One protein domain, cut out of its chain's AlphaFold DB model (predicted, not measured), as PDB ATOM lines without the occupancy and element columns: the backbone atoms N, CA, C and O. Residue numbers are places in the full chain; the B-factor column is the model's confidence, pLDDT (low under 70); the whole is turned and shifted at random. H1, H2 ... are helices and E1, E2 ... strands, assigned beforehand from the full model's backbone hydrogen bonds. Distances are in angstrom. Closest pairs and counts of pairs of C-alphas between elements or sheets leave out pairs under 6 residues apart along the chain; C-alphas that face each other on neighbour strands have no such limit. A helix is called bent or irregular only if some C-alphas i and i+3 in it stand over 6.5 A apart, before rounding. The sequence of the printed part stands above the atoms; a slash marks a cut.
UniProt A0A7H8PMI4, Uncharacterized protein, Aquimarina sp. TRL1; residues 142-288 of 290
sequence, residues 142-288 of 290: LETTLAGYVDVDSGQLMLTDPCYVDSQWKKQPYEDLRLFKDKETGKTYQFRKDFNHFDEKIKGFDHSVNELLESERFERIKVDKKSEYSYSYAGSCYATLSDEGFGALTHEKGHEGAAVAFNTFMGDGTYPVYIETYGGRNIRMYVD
ATOM      1  N   LEU A 142     133.617 171.381 134.186       81.56
ATOM      2  CA  LEU A 142     132.783 170.827 135.246       81.56
ATOM      3  C   LEU A 142     132.965 171.687 136.500       81.56
ATOM      4  O   LEU A 142     134.067 171.746 137.043       81.56
ATOM      5  N   GLU A 143     131.889 172.301 136.979       85.38
ATOM      6  CA  GLU A 143     131.907 173.134 138.182       85.38
ATOM      7  C   GLU A 143     131.039 172.517 139.279       85.38
ATOM      8  O   GLU A 143     129.841 172.302 139.087       85.38
ATOM      9  N   THR A 144     131.627 172.278 140.450       89.81
ATOM     10  CA  THR A 144     130.906 171.811 141.642       89.81
ATOM     11  C   THR A 144     130.627 172.989 142.564       89.81
ATOM     12  O   THR A 144     131.553 173.664 143.010       89.81
ATOM     13  N   THR A 145     129.354 173.227 142.878       91.75
ATOM     14  CA  THR A 145     128.922 174.315 143.767       91.75
ATOM     15  C   THR A 145     128.136 173.760 144.951       91.75
ATOM     16  O   THR A 145     127.269 172.900 144.783       91.75
ATOM     17  N   LEU A 146     128.410 174.274 146.154       93.94
ATOM     18  CA  LEU A 146     127.561 174.055 147.325       93.94
ATOM     19  C   LEU A 146     126.219 174.766 147.098       93.94
ATOM     20  O   LEU A 146     126.158 175.995 147.084       93.94
ATOM     21  N   ALA A 147     125.154 173.994 146.905       93.81
ATOM     22  CA  ALA A 147     123.815 174.515 146.651       93.81
ATOM     23  C   ALA A 147     123.109 174.963 147.938       93.81
ATOM     24  O   ALA A 147     122.279 175.870 147.903       93.81
ATOM     25  N   GLY A 148     123.440 174.340 149.069       94.44
ATOM     26  CA  GLY A 148     122.879 174.681 150.369       94.44
ATOM     27  C   GLY A 148     123.019 173.547 151.375       94.44
ATOM     28  O   GLY A 148     123.855 172.660 151.213       94.44
ATOM     29  N   TYR A 149     122.173 173.590 152.398       93.81
ATOM     30  CA  TYR A 149     122.119 172.604 153.471       93.81
ATOM     31  C   TYR A 149     120.682 172.122 153.665       93.81
ATOM     32  O   TYR A 149     119.739 172.882 153.432       93.81
ATOM     33  N   VAL A 150     120.522 170.875 154.099       92.44
ATOM     34  CA  VAL A 150     119.233 170.313 154.509       92.44
ATOM     35  C   VAL A 150     119.337 169.852 155.954       92.44
ATOM     36  O   VAL A 150     120.173 169.010 156.280       92.44
ATOM     37  N   ASP A 151     118.476 170.410 156.799       92.06
ATOM     38  CA  ASP A 151     118.332 170.005 158.193       92.06
ATOM     39  C   ASP A 151     117.383 168.806 158.293       92.06
ATOM     40  O   ASP A 151     116.282 168.809 157.734       92.06
ATOM     41  N   VAL A 152     117.821 167.773 159.004       90.88
ATOM     42  CA  VAL A 152     117.140 166.488 159.154       90.88
ATOM     43  C   VAL A 152     116.907 166.220 160.637       90.88
ATOM     44  O   VAL A 152     117.854 166.218 161.414       90.88
ATOM     45  N   ASP A 153     115.649 165.971 161.004       87.25
ATOM     46  CA  ASP A 153     115.188 165.697 162.385       87.25
ATOM     47  C   ASP A 153     114.493 164.321 162.507       87.25
ATOM     48  O   ASP A 153     113.850 163.981 163.496       87.25
ATOM     49  N   SER A 154     114.525 163.540 161.429       85.38
ATOM     50  CA  SER A 154     113.874 162.229 161.333       85.38
ATOM     51  C   SER A 154     114.836 161.105 160.942       85.38
ATOM     52  O   SER A 154     114.398 159.965 160.755       85.38
ATOM     53  N   GLY A 155     116.116 161.435 160.748       88.88
ATOM     54  CA  GLY A 155     117.120 160.601 160.090       88.88
ATOM     55  C   GLY A 155     116.780 160.195 158.651       88.88
ATOM     56  O   GLY A 155     117.262 159.169 158.172       88.88
ATOM     57  N   GLN A 156     115.886 160.926 157.977       92.00
ATOM     58  CA  GLN A 156     115.349 160.559 156.664       92.00
ATOM     59  C   GLN A 156     115.300 161.762 155.726       92.00
ATOM     60  O   GLN A 156     114.908 162.861 156.116       92.00
ATOM     61  N   LEU A 157     115.622 161.523 154.457       93.50
ATOM     62  CA  LEU A 157     115.522 162.495 153.374       93.50
ATOM     63  C   LEU A 157     114.672 161.950 152.231       93.50
ATOM     64  O   LEU A 157     114.595 160.742 152.001       93.50
ATOM     65  N   MET A 158     114.030 162.863 151.504       93.94
ATOM     66  CA  MET A 158     113.225 162.539 150.335       93.94
ATOM     67  C   MET A 158     113.507 163.525 149.204       93.94
ATOM     68  O   MET A 158     113.399 164.737 149.386       93.94
ATOM     69  N   LEU A 159     113.796 162.992 148.019       93.94
ATOM     70  CA  LEU A 159     113.867 163.752 146.780       93.94
ATOM     71  C   LEU A 159     112.577 163.542 145.986       93.94
ATOM     72  O   LEU A 159     112.227 162.409 145.667       93.94
ATOM     73  N   THR A 160     111.876 164.624 145.660       93.81
ATOM     74  CA  THR A 160     110.611 164.575 144.917       93.81
ATOM     75  C   THR A 160     110.434 165.809 144.042       93.81
ATOM     76  O   THR A 160     111.013 166.858 144.325       93.81
ATOM     77  N   ASP A 161     109.624 165.688 142.990       92.06
ATOM     78  CA  ASP A 161     109.176 166.835 142.205       92.06
ATOM     79  C   ASP A 161     108.178 167.667 143.035       92.06
ATOM     80  O   ASP A 161     107.119 167.151 143.422       92.06
ATOM     81  N   PRO A 162     108.464 168.958 143.287       91.25
ATOM     82  CA  PRO A 162     107.563 169.844 144.018       91.25
ATOM     83  C   PRO A 162     106.134 169.897 143.457       91.25
ATOM     84  O   PRO A 162     105.189 170.084 144.222       91.25
ATOM     85  N   CYS A 163     105.940 169.699 142.147       88.62
ATOM     86  CA  CYS A 163     104.617 169.739 141.513       88.62
ATOM     87  C   CYS A 163     103.682 168.624 142.011       88.62
ATOM     88  O   CYS A 163     102.455 168.772 141.985       88.62
ATOM     89  N   TYR A 164     104.246 167.503 142.470       87.44
ATOM     90  CA  TYR A 164     103.469 166.373 142.970       87.44
ATOM     91  C   TYR A 164     103.158 166.469 144.460       87.44
ATOM     92  O   TYR A 164     102.190 165.846 144.898       87.44
ATOM     93  N   VAL A 165     103.888 167.290 145.221       89.19
ATOM     94  CA  VAL A 165     103.727 167.400 146.680       89.19
ATOM     95  C   VAL A 165     102.307 167.816 147.065       89.19
ATOM     96  O   VAL A 165     101.713 167.215 147.950       89.19
ATOM     97  N   ASP A 166     101.727 168.805 146.388       86.12
ATOM     98  CA  ASP A 166     100.362 169.249 146.703       86.12
ATOM     99  C   ASP A 166      99.289 168.354 146.059       86.12
ATOM    100  O   ASP A 166      98.230 168.102 146.630       86.12
ATOM    101  N   SER A 167      99.569 167.833 144.861       86.12
ATOM    102  CA  SER A 167      98.556 167.183 144.021       86.12
ATOM    103  C   SER A 167      98.432 165.670 144.220       86.12
ATOM    104  O   SER A 167      97.362 165.114 143.980       86.12
ATOM    105  N   GLN A 168      99.505 164.990 144.628       88.81
ATOM    106  CA  GLN A 168      99.570 163.524 144.662       88.81
ATOM    107  C   GLN A 168      99.962 162.948 146.023       88.81
ATOM    108  O   GLN A 168      99.904 161.729 146.200       88.81
ATOM    109  N   TRP A 169     100.355 163.787 146.986       91.69
ATOM    110  CA  TRP A 169     100.750 163.324 148.312       91.69
ATOM    111  C   TRP A 169      99.582 162.678 149.057       91.69
ATOM    112  O   TRP A 169      98.564 163.311 149.360       91.69
ATOM    113  N   LYS A 170      99.730 161.397 149.397       89.62
ATOM    114  CA  LYS A 170      98.682 160.634 150.077       89.62
ATOM    115  C   LYS A 170      98.782 160.793 151.590       89.62
ATOM    116  O   LYS A 170      99.827 160.577 152.200       89.62
ATOM    117  N   LYS A 171      97.646 161.077 152.228       87.38
ATOM    118  CA  LYS A 171      97.500 161.034 153.692       87.38
ATOM    119  C   LYS A 171      97.207 159.605 154.138       87.38
ATOM    120  O   LYS A 171      96.065 159.255 154.422       87.38
ATOM    121  N   GLN A 172      98.243 158.774 154.152       85.38
ATOM    122  CA  GLN A 172      98.171 157.415 154.676       85.38
ATOM    123  C   GLN A 172      98.635 157.407 156.141       85.38
ATOM    124  O   GLN A 172      99.678 157.999 156.438       85.38
ATOM    125  N   PRO A 173      97.892 156.774 157.068       84.88
ATOM    126  CA  PRO A 173      98.374 156.602 158.429       84.88
ATOM    127  C   PRO A 173      99.625 155.719 158.421       84.88
ATOM    128  O   PRO A 173      99.669 154.685 157.755       84.88
ATOM    129  N   TYR A 174     100.645 156.149 159.155       83.62
ATOM    130  CA  TYR A 174     101.844 155.353 159.372       83.62
ATOM    131  C   TYR A 174     101.580 154.310 160.459       83.62
ATOM    132  O   TYR A 174     101.153 154.657 161.563       83.62
ATOM    133  N   GLU A 175     101.861 153.047 160.151       82.06
ATOM    134  CA  GLU A 175     101.828 151.951 161.113       82.06
ATOM    135  C   GLU A 175     103.255 151.513 161.424       82.06
ATOM    136  O   GLU A 175     104.033 151.201 160.525       82.06
ATOM    137  N   ASP A 176     103.613 151.468 162.703       76.75
ATOM    138  CA  ASP A 176     104.966 151.091 163.089       76.75
ATOM    139  C   ASP A 176     105.203 149.593 162.848       76.75
ATOM    140  O   ASP A 176     104.522 148.741 163.422       76.75
ATOM    141  N   LEU A 177     106.168 149.264 161.988       73.75
ATOM    142  CA  LEU A 177     106.462 147.885 161.582       73.75
ATOM    143  C   LEU A 177     107.428 147.165 162.525       73.75
ATOM    144  O   LEU A 177     107.849 146.043 162.242       73.75
ATOM    145  N   ARG A 178     107.812 147.789 163.643       78.81
ATOM    146  CA  ARG A 178     108.656 147.154 164.659       78.81
ATOM    147  C   ARG A 178     107.845 146.121 165.440       78.81
ATOM    148  O   ARG A 178     107.279 146.409 166.495       78.81
ATOM    149  N   LEU A 179     107.799 144.918 164.877       82.19
ATOM    150  CA  LEU A 179     107.164 143.736 165.442       82.19
ATOM    151  C   LEU A 179     108.210 142.809 166.066       82.19
ATOM    152  O   LEU A 179     109.264 142.550 165.484       82.19
ATOM    153  N   PHE A 180     107.882 142.268 167.231       81.38
ATOM    154  CA  PHE A 180     108.712 141.341 167.992       81.38
ATOM    155  C   PHE A 180     107.908 140.086 168.291       81.38
ATOM    156  O   PHE A 180     106.746 140.175 168.678       81.38
ATOM    157  N   LYS A 181     108.506 138.913 168.115       82.62
ATOM    158  CA  LYS A 181     107.904 137.628 168.456       82.62
ATOM    159  C   LYS A 181     108.623 137.038 169.654       82.62
ATOM    160  O   LYS A 181     109.838 136.879 169.619       82.62
ATOM    161  N   ASP A 182     107.868 136.674 170.678       82.75
ATOM    162  CA  ASP A 182     108.389 135.882 171.786       82.75
ATOM    163  C   ASP A 182     108.524 134.415 171.356       82.75
ATOM    164  O   ASP A 182     107.551 133.799 170.902       82.75
ATOM    165  N   LYS A 183     109.723 133.847 171.498       79.00
ATOM    166  CA  LYS A 183     110.003 132.446 171.163       79.00
ATOM    167  C   LYS A 183     109.316 131.455 172.104       79.00
ATOM    168  O   LYS A 183     109.012 130.346 171.673       79.00
ATOM    169  N   GLU A 184     109.046 131.832 173.353       78.75
ATOM    170  CA  GLU A 184     108.454 130.919 174.339       78.75
ATOM    171  C   GLU A 184     106.930 130.859 174.238       78.75
ATOM    172  O   GLU A 184     106.340 129.779 174.246       78.75
ATOM    173  N   THR A 185     106.276 132.018 174.139       76.56
ATOM    174  CA  THR A 185     104.808 132.091 174.105       76.56
ATOM    175  C   THR A 185     104.235 132.152 172.691       76.56
ATOM    176  O   THR A 185     103.031 131.970 172.509       76.56
ATOM    177  N   GLY A 186     105.068 132.434 171.683       75.00
ATOM    178  CA  GLY A 186     104.642 132.631 170.298       75.00
ATOM    179  C   GLY A 186     103.837 133.914 170.063       75.00
ATOM    180  O   GLY A 186     103.359 134.122 168.946       75.00
ATOM    181  N   LYS A 187     103.668 134.767 171.084       82.00
ATOM    182  CA  LYS A 187     102.948 136.041 170.977       82.00
ATOM    183  C   LYS A 187     103.788 137.095 170.266       82.00
ATOM    184  O   LYS A 187     105.009 137.135 170.397       82.00
ATOM    185  N   THR A 188     103.104 137.963 169.533       81.44
ATOM    186  CA  THR A 188     103.699 139.105 168.840       81.44
ATOM    187  C   THR A 188     103.406 140.397 169.589       81.44
ATOM    188  O   THR A 188     102.263 140.617 169.987       81.44
ATOM    189  N   TYR A 189     104.416 141.250 169.711       80.44
ATOM    190  CA  TYR A 189     104.370 142.561 170.347       80.44
ATOM    191  C   TYR A 189     104.773 143.636 169.334       80.44
ATOM    192  O   TYR A 189     105.716 143.442 168.566       80.44
ATOM    193  N   GLN A 190     104.075 144.768 169.326       80.62
ATOM    194  CA  GLN A 190     104.278 145.876 168.393       80.62
ATOM    195  C   GLN A 190     104.652 147.167 169.131       80.62
ATOM    196  O   GLN A 190     103.968 147.592 170.068       80.62
ATOM    197  N   PHE A 191     105.712 147.830 168.667       75.25
ATOM    198  CA  PHE A 191     106.103 149.150 169.166       75.25
ATOM    199  C   PHE A 191     105.013 150.200 168.880       75.25
ATOM    200  O   PHE A 191     104.367 150.156 167.836       75.25
ATOM    201  N   ARG A 192     104.793 151.146 169.805       74.88
ATOM    202  CA  ARG A 192     103.703 152.152 169.821       74.88
ATOM    203  C   ARG A 192     102.278 151.620 169.983       74.88
ATOM    204  O   ARG A 192     101.341 152.415 170.047       74.88
ATOM    205  N   LYS A 193     102.097 150.302 170.087       77.81
ATOM    206  CA  LYS A 193     100.801 149.680 170.390       77.81
ATOM    207  C   LYS A 193     100.829 148.958 171.729       77.81
ATOM    208  O   LYS A 193     100.002 149.244 172.589       77.81
ATOM    209  N   ASP A 194     101.801 148.066 171.904       76.62
ATOM    210  CA  ASP A 194     101.953 147.261 173.117       76.62
ATOM    211  C   ASP A 194     102.953 147.876 174.108       76.62
ATOM    212  O   ASP A 194     102.831 147.660 175.312       76.62
ATOM    213  N   PHE A 195     103.921 148.659 173.615       78.62
ATOM    214  CA  PHE A 195     104.896 149.397 174.425       78.62
ATOM    215  C   PHE A 195     105.433 150.622 173.674       78.62
ATOM    216  O   PHE A 195     105.472 150.624 172.442       78.62
ATOM    217  N   ASN A 196     105.846 151.663 174.404       76.50
ATOM    218  CA  ASN A 196     106.294 152.934 173.811       76.50
ATOM    219  C   ASN A 196     107.793 153.201 173.980       76.50
ATOM    220  O   ASN A 196     108.359 153.964 173.202       76.50
ATOM    221  N   HIS A 197     108.429 152.583 174.975       78.81
ATOM    222  CA  HIS A 197     109.862 152.711 175.229       78.81
ATOM    223  C   HIS A 197     110.486 151.328 175.370       78.81
ATOM    224  O   HIS A 197     109.880 150.420 175.932       78.81
ATOM    225  N   PHE A 198     111.708 151.168 174.869       74.31
ATOM    226  CA  PHE A 198     112.421 149.892 174.951       74.31
ATOM    227  C   PHE A 198     112.877 149.546 176.379       74.31
ATOM    228  O   PHE A 198     113.055 148.374 176.705       74.31
ATOM    229  N   ASP A 199     112.967 150.555 177.248       76.50
ATOM    230  CA  ASP A 199     113.261 150.394 178.676       76.50
ATOM    231  C   ASP A 199     112.007 150.096 179.517       76.50
ATOM    232  O   ASP A 199     112.088 149.867 180.724       76.50
ATOM    233  N   GLU A 200     110.823 150.093 178.897       75.75
ATOM    234  CA  GLU A 200     109.570 149.801 179.581       75.75
ATOM    235  C   GLU A 200     109.373 148.290 179.751       75.75
ATOM    236  O   GLU A 200     109.692 147.484 178.874       75.75
ATOM    237  N   LYS A 201     108.804 147.899 180.895       79.56
ATOM    238  CA  LYS A 201     108.391 146.515 181.138       79.56
ATOM    239  C   LYS A 201     107.044 146.262 180.475       79.56
ATOM    240  O   LYS A 201     106.052 146.916 180.797       79.56
ATOM    241  N   ILE A 202     106.989 145.277 179.585       75.31
ATOM    242  CA  ILE A 202     105.733 144.856 178.958       75.31
ATOM    243  C   ILE A 202     104.890 144.093 179.986       75.31
ATOM    244  O   ILE A 202     105.394 143.239 180.716       75.31
ATOM    245  N   LYS A 203     103.574 144.350 180.025       68.19
ATOM    246  CA  LYS A 203     102.638 143.597 180.878       68.19
ATOM    247  C   LYS A 203     102.755 142.088 180.616       68.19
ATOM    248  O   LYS A 203     102.357 141.610 179.555       68.19
ATOM    249  N   GLY A 204     103.249 141.349 181.611       70.12
ATOM    250  CA  GLY A 204     103.470 139.899 181.544       70.12
ATOM    251  C   GLY A 204     104.939 139.468 181.580       70.12
ATOM    252  O   GLY A 204     105.187 138.269 181.656       70.12
ATOM    253  N   PHE A 205     105.889 140.410 181.576       71.69
ATOM    254  CA  PHE A 205     107.319 140.145 181.744       71.69
ATOM    255  C   PHE A 205     107.900 141.004 182.871       71.69
ATOM    256  O   PHE A 205     107.532 142.168 183.031       71.69
ATOM    257  N   ASP A 206     108.843 140.442 183.628       73.12
ATOM    258  CA  ASP A 206     109.575 141.170 184.674       73.12
ATOM    259  C   ASP A 206     110.773 141.970 184.127       73.12
ATOM    260  O   ASP A 206     111.349 142.791 184.854       73.12
ATOM    261  N   HIS A 207     111.108 141.760 182.849       77.56
ATOM    262  CA  HIS A 207     112.252 142.328 182.129       77.56
ATOM    263  C   HIS A 207     111.833 143.418 181.133       77.56
ATOM    264  O   HIS A 207     110.684 143.446 180.676       77.56
ATOM    265  N   SER A 208     112.759 144.325 180.815       80.44
ATOM    266  CA  SER A 208     112.565 145.346 179.772       80.44
ATOM    267  C   SER A 208     112.642 144.736 178.367       80.44
ATOM    268  O   SER A 208     113.127 143.619 178.181       80.44
ATOM    269  N   VAL A 209     112.179 145.461 177.346       74.06
ATOM    270  CA  VAL A 209     112.269 144.981 175.953       74.06
ATOM    271  C   VAL A 209     113.724 144.831 175.510       74.06
ATOM    272  O   VAL A 209     114.044 143.873 174.810       74.06
ATOM    273  N   ASN A 210     114.610 145.721 175.966       79.06
ATOM    274  CA  ASN A 210     116.051 145.611 175.737       79.06
ATOM    275  C   ASN A 210     116.629 144.321 176.343       79.06
ATOM    276  O   ASN A 210     117.285 143.557 175.639       79.06
ATOM    277  N   GLU A 211     116.298 144.011 177.599       78.81
ATOM    278  CA  GLU A 211     116.722 142.767 178.266       78.81
ATOM    279  C   GLU A 211     116.158 141.510 177.567       78.81
ATOM    280  O   GLU A 211     116.815 140.470 177.484       78.81
ATOM    281  N   LEU A 212     114.939 141.588 177.022       77.88
ATOM    282  CA  LEU A 212     114.301 140.494 176.273       77.88
ATOM    283  C   LEU A 212     114.909 140.280 174.875       77.88
ATOM    284  O   LEU A 212     114.868 139.162 174.356       77.88
ATOM    285  N   LEU A 213     115.471 141.330 174.272       77.38
ATOM    286  CA  LEU A 213     116.228 141.254 173.020       77.38
ATOM    287  C   LEU A 213     117.638 140.701 173.254       77.38
ATOM    288  O   LEU A 213     118.072 139.830 172.503       77.38
ATOM    289  N   GLU A 214     118.325 141.145 174.312       80.44
ATOM    290  CA  GLU A 214     119.652 140.632 174.693       80.44
ATOM    291  C   GLU A 214     119.621 139.153 175.089       80.44
ATOM    292  O   GLU A 214     120.537 138.400 174.769       80.44
ATOM    293  N   SER A 215     118.548 138.712 175.746       79.00
ATOM    294  CA  SER A 215     118.343 137.303 176.111       79.00
ATOM    295  C   SER A 215     117.864 136.415 174.952       79.00
ATOM    296  O   SER A 215     117.524 135.255 175.178       79.00
ATOM    297  N   GLU A 216     117.806 136.939 173.719       78.50
ATOM    298  CA  GLU A 216     117.317 136.268 172.499       78.50
ATOM    299  C   GLU A 216     115.886 135.706 172.578       78.50
ATOM    300  O   GLU A 216     115.461 134.933 171.704       78.50
ATOM    301  N   ARG A 217     115.124 136.087 173.607       79.06
ATOM    302  CA  ARG A 217     113.739 135.658 173.811       79.06
ATOM    303  C   ARG A 217     112.802 136.336 172.820       79.06
ATOM    304  O   ARG A 217     111.869 135.700 172.328       79.06
ATOM    305  N   PHE A 218     113.062 137.606 172.510       80.38
ATOM    306  CA  PHE A 218     112.355 138.352 171.475       80.38
ATOM    307  C   PHE A 218     113.127 138.316 170.158       80.38
ATOM    308  O   PHE A 218     114.297 138.677 170.087       80.38
ATOM    309  N   GLU A 219     112.440 137.927 169.090       79.31
ATOM    310  CA  GLU A 219     112.962 137.964 167.729       79.31
ATOM    311  C   GLU A 219     112.231 139.038 166.925       79.31
ATOM    312  O   GLU A 219     110.998 139.070 166.879       79.31
ATOM    313  N   ARG A 220     112.979 139.942 166.289       79.94
ATOM    314  CA  ARG A 220     112.390 140.993 165.455       79.94
ATOM    315  C   ARG A 220     111.845 140.376 164.167       79.94
ATOM    316  O   ARG A 220     112.597 139.805 163.382       79.94
ATOM    317  N   ILE A 221     110.545 140.526 163.930       78.75
ATOM    318  CA  ILE A 221     109.928 140.110 162.672       78.75
ATOM    319  C   ILE A 221     110.269 141.159 161.616       78.75
ATOM    320  O   ILE A 221     109.947 142.339 161.765       78.75
ATOM    321  N   LYS A 222     110.895 140.715 160.528       70.69
ATOM    322  CA  LYS A 222     111.095 141.540 159.338       70.69
ATOM    323  C   LYS A 222     109.810 141.552 158.518       70.69
ATOM    324  O   LYS A 222     109.367 140.506 158.051       70.69
ATOM    325  N   VAL A 223     109.214 142.729 158.363       71.19
ATOM    326  CA  VAL A 223     108.077 142.938 157.465       71.19
ATOM    327  C   VAL A 223     108.585 143.704 156.258       71.19
ATOM    328  O   VAL A 223     108.952 144.869 156.381       71.19
ATOM    329  N   ASP A 224     108.606 143.047 155.104       69.56
ATOM    330  CA  ASP A 224     108.869 143.725 153.841       69.56
ATOM    331  C   ASP A 224     107.564 144.343 153.325       69.56
ATOM    332  O   ASP A 224     106.604 143.639 153.002       69.56
ATOM    333  N   LYS A 225     107.524 145.678 153.298       75.81
ATOM    334  CA  LYS A 225     106.405 146.485 152.805       75.81
ATOM    335  C   LYS A 225     106.750 147.217 151.506       75.81
ATOM    336  O   LYS A 225     106.188 148.274 151.234       75.81
ATOM    337  N   LYS A 226     107.636 146.665 150.667       73.12
ATOM    338  CA  LYS A 226     108.026 147.278 149.381       73.12
ATOM    339  C   LYS A 226     106.842 147.613 148.464       73.12
ATOM    340  O   LYS A 226     106.854 148.635 147.786       73.12
ATOM    341  N   SER A 227     105.775 146.813 148.491       74.06
ATOM    342  CA  SER A 227     104.525 147.094 147.761       74.06
ATOM    343  C   SER A 227     103.727 148.287 148.309       74.06
ATOM    344  O   SER A 227     102.835 148.790 147.628       74.06
ATOM    345  N   GLU A 228     104.040 148.756 149.518       79.44
ATOM    346  CA  GLU A 228     103.408 149.894 150.191       79.44
ATOM    347  C   GLU A 228     104.280 151.162 150.148       79.44
ATOM    348  O   GLU A 228     103.987 152.124 150.861       79.44
ATOM    349  N   TYR A 229     105.321 151.210 149.302       86.31
ATOM    350  CA  TYR A 229     106.115 152.421 149.031       86.31
ATOM    351  C   TYR A 229     105.297 153.416 148.198       86.31
ATOM    352  O   TYR A 229     105.574 153.700 147.032       86.31
ATOM    353  N   SER A 230     104.214 153.911 148.782       91.19
ATOM    354  CA  SER A 230     103.355 154.925 148.194       91.19
ATOM    355  C   SER A 230     103.973 156.308 148.384       91.19
ATOM    356  O   SER A 230     104.738 156.535 149.321       91.19
ATOM    357  N   TYR A 231     103.618 157.259 147.523       93.00
ATOM    358  CA  TYR A 231     103.970 158.665 147.713       93.00
ATOM    359  C   TYR A 231     103.209 159.283 148.902       93.00
ATOM    360  O   TYR A 231     102.172 159.936 148.759       93.00
ATOM    361  N   SER A 232     103.684 158.970 150.103       92.44
ATOM    362  CA  SER A 232     103.132 159.362 151.395       92.44
ATOM    363  C   SER A 232     104.213 159.306 152.467       92.44
ATOM    364  O   SER A 232     105.212 158.609 152.313       92.44
ATOM    365  N   TYR A 233     103.950 159.942 153.610       91.06
ATOM    366  CA  TYR A 233     104.819 159.836 154.783       91.06
ATOM    367  C   TYR A 233     105.027 158.377 155.219       91.06
ATOM    368  O   TYR A 233     106.148 157.966 155.504       91.06
ATOM    369  N   ALA A 234     103.956 157.573 155.227       91.19
ATOM    370  CA  ALA A 234     104.045 156.167 155.607       91.19
ATOM    371  C   ALA A 234     104.948 155.378 154.648       91.19
ATOM    372  O   ALA A 234     105.812 154.634 155.104       91.19
ATOM    373  N   GLY A 235     104.791 155.594 153.338       90.69
ATOM    374  CA  GLY A 235     105.622 154.967 152.314       90.69
ATOM    375  C   GLY A 235     107.091 155.378 152.417       90.69
ATOM    376  O   GLY A 235     107.958 154.509 152.354       90.69
ATOM    377  N   SER A 236     107.376 156.663 152.668       92.00
ATOM    378  CA  SER A 236     108.734 157.148 152.951       92.00
ATOM    379  C   SER A 236     109.351 156.419 154.146       92.00
ATOM    380  O   SER A 236     110.457 155.901 154.035       92.00
ATOM    381  N   CYS A 237     108.625 156.308 155.263       90.50
ATOM    382  CA  CYS A 237     109.120 155.600 156.443       90.50
ATOM    383  C   CYS A 237     109.328 154.102 156.193       90.50
ATOM    384  O   CYS A 237     110.267 153.521 156.723       90.50
ATOM    385  N   TYR A 238     108.471 153.450 155.405       90.25
ATOM    386  CA  TYR A 238     108.662 152.038 155.064       90.25
ATOM    387  C   TYR A 238     109.909 151.823 154.203       90.25
ATOM    388  O   TYR A 238     110.635 150.859 154.434       90.25
ATOM    389  N   ALA A 239     110.190 152.738 153.274       90.25
ATOM    390  CA  ALA A 239     111.392 152.693 152.449       90.25
ATOM    391  C   ALA A 239     112.674 152.848 153.280       90.25
ATOM    392  O   ALA A 239     113.612 152.068 153.124       90.25
ATOM    393  N   THR A 240     112.708 153.804 154.208       90.62
ATOM    394  CA  THR A 240     113.900 154.099 155.023       90.62
ATOM    395  C   THR A 240     114.122 153.125 156.180       90.62
ATOM    396  O   THR A 240     115.258 152.948 156.618       90.62
ATOM    397  N   LEU A 241     113.062 152.472 156.669       87.19
ATOM    398  CA  LEU A 241     113.137 151.418 157.691       87.19
ATOM    399  C   LEU A 241     113.433 150.027 157.116       87.19
ATOM    400  O   LEU A 241     113.577 149.075 157.887       87.19
ATOM    401  N   SER A 242     113.478 149.895 155.790       85.94
ATOM    402  CA  SER A 242     113.863 148.655 155.125       85.94
ATOM    403  C   SER A 242     115.333 148.308 155.388       85.94
ATOM    404  O   SER A 242     116.125 149.165 155.774       85.94
ATOM    405  N   ASP A 243     115.715 147.052 155.143       82.50
ATOM    406  CA  ASP A 243     117.114 146.614 155.268       82.50
ATOM    407  C   ASP A 243     118.048 147.369 154.294       82.50
ATOM    408  O   ASP A 243     119.233 147.526 154.580       82.50
ATOM    409  N   GLU A 244     117.522 147.845 153.157       85.94
ATOM    410  CA  GLU A 244     118.265 148.649 152.174       85.94
ATOM    411  C   GLU A 244     118.463 150.095 152.657       85.94
ATOM    412  O   GLU A 244     119.428 150.746 152.269       85.94
ATOM    413  N   GLY A 245     117.571 150.604 153.515       88.25
ATOM    414  CA  GLY A 245     117.608 151.979 154.014       88.25
ATOM    415  C   GLY A 245     117.134 153.034 153.012       88.25
ATOM    416  O   GLY A 245     117.137 154.222 153.329       88.25
ATOM    417  N   PHE A 246     116.698 152.633 151.815       92.56
ATOM    418  CA  PHE A 246     116.182 153.525 150.779       92.56
ATOM    419  C   PHE A 246     115.134 152.844 149.890       92.56
ATOM    420  O   PHE A 246     114.983 151.624 149.888       92.56
ATOM    421  N   GLY A 247     114.401 153.636 149.107       91.75
ATOM    422  CA  GLY A 247     113.432 153.115 148.148       91.75
ATOM    423  C   GLY A 247     112.789 154.182 147.267       91.75
ATOM    424  O   GLY A 247     112.657 155.347 147.652       91.75
ATOM    425  N   ALA A 248     112.371 153.765 146.071       93.25
ATOM    426  CA  ALA A 248     111.572 154.584 145.168       93.25
ATOM    427  C   ALA A 248     110.092 154.526 145.572       93.25
ATOM    428  O   ALA A 248     109.523 153.449 145.743       93.25
ATOM    429  N   LEU A 249     109.468 155.694 145.710       92.50
ATOM    430  CA  LEU A 249     108.042 155.827 145.971       92.50
ATOM    431  C   LEU A 249     107.257 155.826 144.660       92.50
ATOM    432  O   LEU A 249     107.674 156.373 143.632       92.50
ATOM    433  N   THR A 250     106.076 155.227 144.726       91.69
ATOM    434  CA  THR A 250     105.175 155.044 143.595       91.69
ATOM    435  C   THR A 250     104.091 156.113 143.556       91.69
ATOM    436  O   THR A 250     103.530 156.526 144.579       91.69
ATOM    437  N   HIS A 251     103.764 156.542 142.340       88.69
ATOM    438  CA  HIS A 251     102.604 157.376 142.061       88.69
ATOM    439  C   HIS A 251     101.303 156.613 142.332       88.69
ATOM    440  O   HIS A 251     101.281 155.393 142.490       88.69
ATOM    441  N   GLU A 252     100.167 157.314 142.305       83.44
ATOM    442  CA  GLU A 252      98.859 156.701 142.562       83.44
ATOM    443  C   GLU A 252      98.544 155.503 141.655       83.44
ATOM    444  O   GLU A 252      97.937 154.535 142.109       83.44
ATOM    445  N   LYS A 253      99.014 155.537 140.405       82.56
ATOM    446  CA  LYS A 253      98.836 154.459 139.420       82.56
ATOM    447  C   LYS A 253      99.859 153.318 139.555       82.56
ATOM    448  O   LYS A 253      99.914 152.469 138.673       82.56
ATOM    449  N   GLY A 254     100.683 153.319 140.604       81.88
ATOM    450  CA  GLY A 254     101.622 152.241 140.930       81.88
ATOM    451  C   GLY A 254     102.939 152.235 140.147       81.88
ATOM    452  O   GLY A 254     103.706 151.294 140.295       81.88
ATOM    453  N   HIS A 255     103.221 153.251 139.326       85.06
ATOM    454  CA  HIS A 255     104.530 153.390 138.676       85.06
ATOM    455  C   HIS A 255     105.503 154.157 139.574       85.06
ATOM    456  O   HIS A 255     105.102 155.080 140.288       85.06
ATOM    457  N   GLU A 256     106.775 153.769 139.529       87.94
ATOM    458  CA  GLU A 256     107.869 154.445 140.228       87.94
ATOM    459  C   GLU A 256     108.123 155.849 139.659       87.94
ATOM    460  O   GLU A 256     107.735 156.157 138.528       87.94
ATOM    461  N   GLY A 257     108.783 156.697 140.451       86.19
ATOM    462  CA  GLY A 257     109.194 158.044 140.039       86.19
ATOM    463  C   GLY A 257     108.540 159.186 140.815       86.19
ATOM    464  O   GLY A 257     108.843 160.342 140.535       86.19
ATOM    465  N   ALA A 258     107.700 158.893 141.814       90.81
ATOM    466  CA  ALA A 258     107.066 159.945 142.610       90.81
ATOM    467  C   ALA A 258     108.064 160.627 143.550       90.81
ATOM    468  O   ALA A 258     108.063 161.850 143.708       90.81
ATOM    469  N   ALA A 259     108.930 159.829 144.170       93.81
ATOM    470  CA  ALA A 259     110.045 160.295 144.977       93.81
ATOM    471  C   ALA A 259     111.051 159.173 145.214       93.81
ATOM    472  O   ALA A 259     110.766 158.009 144.947       93.81
ATOM    473  N   VAL A 260     112.194 159.517 145.793       94.62
ATOM    474  CA  VAL A 260     113.124 158.563 146.400       94.62
ATOM    475  C   VAL A 260     113.330 158.978 147.847       94.62
ATOM    476  O   VAL A 260     113.655 160.135 148.104       94.62
ATOM    477  N   ALA A 261     113.122 158.050 148.775       94.56
ATOM    478  CA  ALA A 261     113.377 158.256 150.196       94.56
ATOM    479  C   ALA A 261     114.573 157.409 150.636       94.56
ATOM    480  O   ALA A 261     114.735 156.285 150.163       94.56
ATOM    481  N   PHE A 262     115.406 157.945 151.522       94.25
ATOM    482  CA  PHE A 262     116.592 157.266 152.042       94.25
ATOM    483  C   PHE A 262     116.918 157.736 153.461       94.25
ATOM    484  O   PHE A 262     116.556 158.847 153.857       94.25
ATOM    485  N   ASN A 263     117.559 156.870 154.241       92.12
ATOM    486  CA  ASN A 263     118.050 157.205 155.568       92.12
ATOM    487  C   ASN A 263     119.409 157.916 155.499       92.12
ATOM    488  O   ASN A 263     120.184 157.765 154.553       92.12
ATOM    489  N   THR A 264     119.673 158.750 156.494       90.56
ATOM    490  CA  THR A 264     120.964 159.418 156.664       90.56
ATOM    491  C   THR A 264     121.901 158.532 157.485       90.56
ATOM    492  O   THR A 264     121.457 157.677 158.253       90.56
ATOM    493  N   PHE A 265     123.216 158.716 157.336       80.94
ATOM    494  CA  PHE A 265     124.198 157.871 158.024       80.94
ATOM    495  C   PHE A 265     124.182 158.065 159.549       80.94
ATOM    496  O   PHE A 265     124.119 157.086 160.290       80.94
ATOM    497  N   MET A 266     124.214 159.317 160.024       78.88
ATOM    498  CA  MET A 266     124.241 159.639 161.463       78.88
ATOM    499  C   MET A 266     122.858 159.956 162.055       78.88
ATOM    500  O   MET A 266     122.766 160.320 163.226       78.88
ATOM    501  N   GLY A 267     121.784 159.809 161.276       84.12
ATOM    502  CA  GLY A 267     120.450 160.238 161.683       84.12
ATOM    503  C   GLY A 267     120.265 161.752 161.551       84.12
ATOM    504  O   GLY A 267     120.345 162.309 160.454       84.12
ATOM    505  N   ASP A 268     119.947 162.413 162.653       88.06
ATOM    506  CA  ASP A 268     119.596 163.832 162.645       88.06
ATOM    507  C   ASP A 268     120.837 164.720 162.484       88.06
ATOM    508  O   ASP A 268     121.915 164.417 163.001       88.06
ATOM    509  N   GLY A 269     120.694 165.834 161.767       90.12
ATOM    510  CA  GLY A 269     121.803 166.743 161.494       90.12
ATOM    511  C   GLY A 269     121.583 167.660 160.297       90.12
ATOM    512  O   GLY A 269     120.523 167.668 159.675       90.12
ATOM    513  N   THR A 270     122.615 168.437 159.974       91.12
ATOM    514  CA  THR A 270     122.630 169.372 158.843       91.12
ATOM    515  C   THR A 270     123.574 168.845 157.770       91.12
ATOM    516  O   THR A 270     124.783 168.775 157.990       91.12
ATOM    517  N   TYR A 271     123.034 168.509 156.599       92.12
ATOM    518  CA  TYR A 271     123.789 167.877 155.516       92.12
ATOM    519  C   TYR A 271     123.979 168.829 154.325       92.12
ATOM    520  O   TYR A 271     122.997 169.424 153.867       92.12
ATOM    521  N   PRO A 272     125.210 169.008 153.801       94.06
ATOM    522  CA  PRO A 272     125.453 169.858 152.642       94.06
ATOM    523  C   PRO A 272     125.000 169.182 151.340       94.06
ATOM    524  O   PRO A 272     125.197 167.984 151.122       94.06
ATOM    525  N   VAL A 273     124.423 169.980 150.443       94.56
ATOM    526  CA  VAL A 273     123.969 169.554 149.114       94.56
ATOM    527  C   VAL A 273     124.834 170.209 148.053       94.56
ATOM    528  O   VAL A 273     124.939 171.436 147.997       94.56
ATOM    529  N   TYR A 274     125.402 169.399 147.171       94.31
ATOM    530  CA  TYR A 274     126.248 169.853 146.077       94.31
ATOM    531  C   TYR A 274     125.559 169.633 144.738       94.31
ATOM    532  O   TYR A 274     124.892 168.618 144.516       94.31
ATOM    533  N   ILE A 275     125.745 170.586 143.830       93.19
ATOM    534  CA  ILE A 275     125.313 170.484 142.439       93.19
ATOM    535  C   ILE A 275     126.548 170.602 141.556       93.19
ATOM    536  O   ILE A 275     127.308 171.566 141.651       93.19
ATOM    537  N   GLU A 276     126.726 169.621 140.678       90.06
ATOM    538  CA  GLU A 276     127.703 169.679 139.600       90.06
ATOM    539  C   GLU A 276     127.013 170.216 138.350       90.06
ATOM    540  O   GLU A 276     125.970 169.705 137.914       90.06
ATOM    541  N   THR A 277     127.605 171.251 137.768       87.12
ATOM    542  CA  THR A 277     127.140 171.864 136.533       87.12
ATOM    543  C   THR A 277     128.155 171.655 135.423       87.12
ATOM    544  O   THR A 277     129.363 171.662 135.646       87.12
ATOM    545  N   TYR A 278     127.653 171.459 134.211       82.12
ATOM    546  CA  TYR A 278     128.460 171.405 133.004       82.12
ATOM    547  C   TYR A 278     127.868 172.373 131.994       82.12
ATOM    548  O   TYR A 278     126.713 172.237 131.576       82.12
ATOM    549  N   GLY A 279     128.626 173.412 131.641       77.56
ATOM    550  CA  GLY A 279     128.136 174.403 130.689       77.56
ATOM    551  C   GLY A 279     126.944 175.225 131.162       77.56
ATOM    552  O   GLY A 279     126.105 175.573 130.326       77.56
ATOM    553  N   GLY A 280     126.832 175.459 132.472       81.12
ATOM    554  CA  GLY A 280     125.706 176.160 133.093       81.12
ATOM    555  C   GLY A 280     124.441 175.314 133.264       81.12
ATOM    556  O   GLY A 280     123.372 175.864 133.524       81.12
ATOM    557  N   ARG A 281     124.523 173.989 133.095       82.31
ATOM    558  CA  ARG A 281     123.397 173.070 133.307       82.31
ATOM    559  C   ARG A 281     123.726 172.069 134.397       82.31
ATOM    560  O   ARG A 281     124.804 171.486 134.383       82.31
ATOM    561  N   ASN A 282     122.783 171.845 135.303       87.81
ATOM    562  CA  ASN A 282     122.932 170.875 136.383       87.81
ATOM    563  C   ASN A 282     122.949 169.462 135.792       87.81
ATOM    564  O   ASN A 282     122.008 169.080 135.094       87.81
ATOM    565  N   ILE A 283     124.003 168.698 136.071       87.44
ATOM    566  CA  ILE A 283     124.165 167.322 135.578       87.44
ATOM    567  C   ILE A 283     124.167 166.288 136.702       87.44
ATOM    568  O   ILE A 283     123.835 165.128 136.469       87.44
ATOM    569  N   ARG A 284     124.523 166.698 137.923       87.31
ATOM    570  CA  ARG A 284     124.521 165.835 139.101       87.31
ATOM    571  C   ARG A 284     124.164 166.642 140.332       87.31
ATOM    572  O   ARG A 284     124.576 167.788 140.475       87.31
ATOM    573  N   MET A 285     123.419 166.012 141.224       91.81
ATOM    574  CA  MET A 285     123.227 166.478 142.586       91.81
ATOM    575  C   MET A 285     123.573 165.328 143.521       91.81
ATOM    576  O   MET A 285     123.248 164.175 143.226       91.81
ATOM    577  N   TYR A 286     124.252 165.638 144.615       91.50
ATOM    578  CA  TYR A 286     124.486 164.692 145.695       91.50
ATOM    579  C   TYR A 286     124.421 165.402 147.044       91.50
ATOM    580  O   TYR A 286     124.725 166.589 147.163       91.50
ATOM    581  N   VAL A 287     124.003 164.650 148.057       91.94
ATOM    582  CA  VAL A 287     124.002 165.074 149.455       91.94
ATOM    583  C   VAL A 287     125.147 164.342 150.135       91.94
ATOM    584  O   VAL A 287     125.237 163.120 150.005       91.94
ATOM    585  N   ASP A 288     126.030 165.071 150.810       89.38
ATOM    586  CA  ASP A 288     127.055 164.430 151.632       89.38
ATOM    587  C   ASP A 288     126.427 164.027 152.965       89.38
ATOM    588  O   ASP A 288     125.871 164.871 153.665       89.38
TER     589      ASP A 288
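What this domain is: This is residues 142 to 288 of the 290 residues of an uncharacterized protein of Aquimarina sp. TRL1 (UniProt A0A7H8PMI4). Three small three-stranded sheets are strung out along one elongated model: a long, strongly twisted ribbon of E1, E8 and E9 at one end, the sheet of E2, E7 and E6 with H3 packed over it in the middle, and a separate small lobe of E3, E4, E5 and H2 at the other end. The lobe, which also includes the loop of residues 191 to 208, is joined to the rest by two stretches of chain, residues 169 to 178 and 222 to 232. The printed part has 147 residues, with three named helices and nine named strands in the order E1 E2 H1 E3 E4 H2 E5 H3 E6 E7 E8 E9. Its sheets, E1 - E8 - E9, E2 - E7 - E6 and E4 - E3 - E5, are all antiparallel, and the class is mixed, helices and strands. The whole is loose, with a radius of gyration of the C-alphas of 19.5 A and spans of 65 by 33 by 21 A.

Where its parts are: E1, residues 142 to 152, begins at C-alpha (132.783, 170.827, 135.246) and is 28.9 A long. E2 is residues 156 to 160, 13.3 A, and H1 is residues 162 to 168. H1 is only just irregular: C-alphas 163 and 166 are 6.7 A apart. E3 is residues 179 to 182 and E4 residues 188 to 190. H2, residues 209 to 214, begins at C-alpha (112.269, 144.981, 175.953). E5 is residues 218 to 221. H3, residues 233 to 240, is the longest helix by residues, 10.7 A. E6 is residues 246 to 250, 13.2 A, and E7 residues 256 to 263, 18.6 A; E7 bends by 65 degrees at residue 259. E8, residues 269 to 278, is 29.6 A long, and E9, residues 281 to 287, is 18.0 A long and ends at C-alpha (124.002, 165.074, 149.455).

How they stand to each other: In the first sheet E8 is the inner strand. E1 and E8 are antiparallel at 157 degrees, with N 145 and O 275 2.9 A apart, within hydrogen-bond range. E8 and E9 form a hairpin, with N 276 and O 284 at 2.8 A. E1 and E2 meet only through their link. In the second sheet E2 and E7 pair through N 159 and O 260 at 2.9 A, and the hairpin of E6 and E7 through N 249 and O 259 at 2.8 A. H3 is on this sheet at a height of 7.1 A, over E7 and, only just, over E6, on which 3 of its C-alphas fall. It runs slantwise to the strands, at 51 degrees to E7 on the local plane. The closest C-alphas of H3 and E6 are those of Ala 239 and Gly 247, 4.8 A apart. H1 only grazes this sheet. In the third sheet the hairpin of E3 and E4 has N 180 and O 189 at 2.8 A, and E3 and E5 have N 181 and O 219 at 2.8 A. H2 is on this sheet, over E5 and across the strands, at a height of 8.8 A; the local plane there is only just fixed, by 6 C-alphas of the sheet. The closest C-alphas of H2 and E5 are those of Leu 212 and Phe 218, 5.6 A apart. E4, H2 and E5 form a split strand-helix-strand unit, two strands that run the same way with E3 between them, and its crossover is right-handed. H2 and H3 are apart. In H2 and H3 every O i to N i+4 pair is within hydrogen-bond range; in H1 1 of 3 is, beside 2 of 4 O i to N i+3 pairs.

The domain as a whole: The two C-alphas farthest apart are those of Gly 204 and Gly 279, at 66.2 A. The printed part has no cut. The links from E4 to H2, 18 residues, and from E5 to H3, 11 residues, are long. The mean pLDDT of the printed part is 84.8, and residues 203 and 224 are under 70.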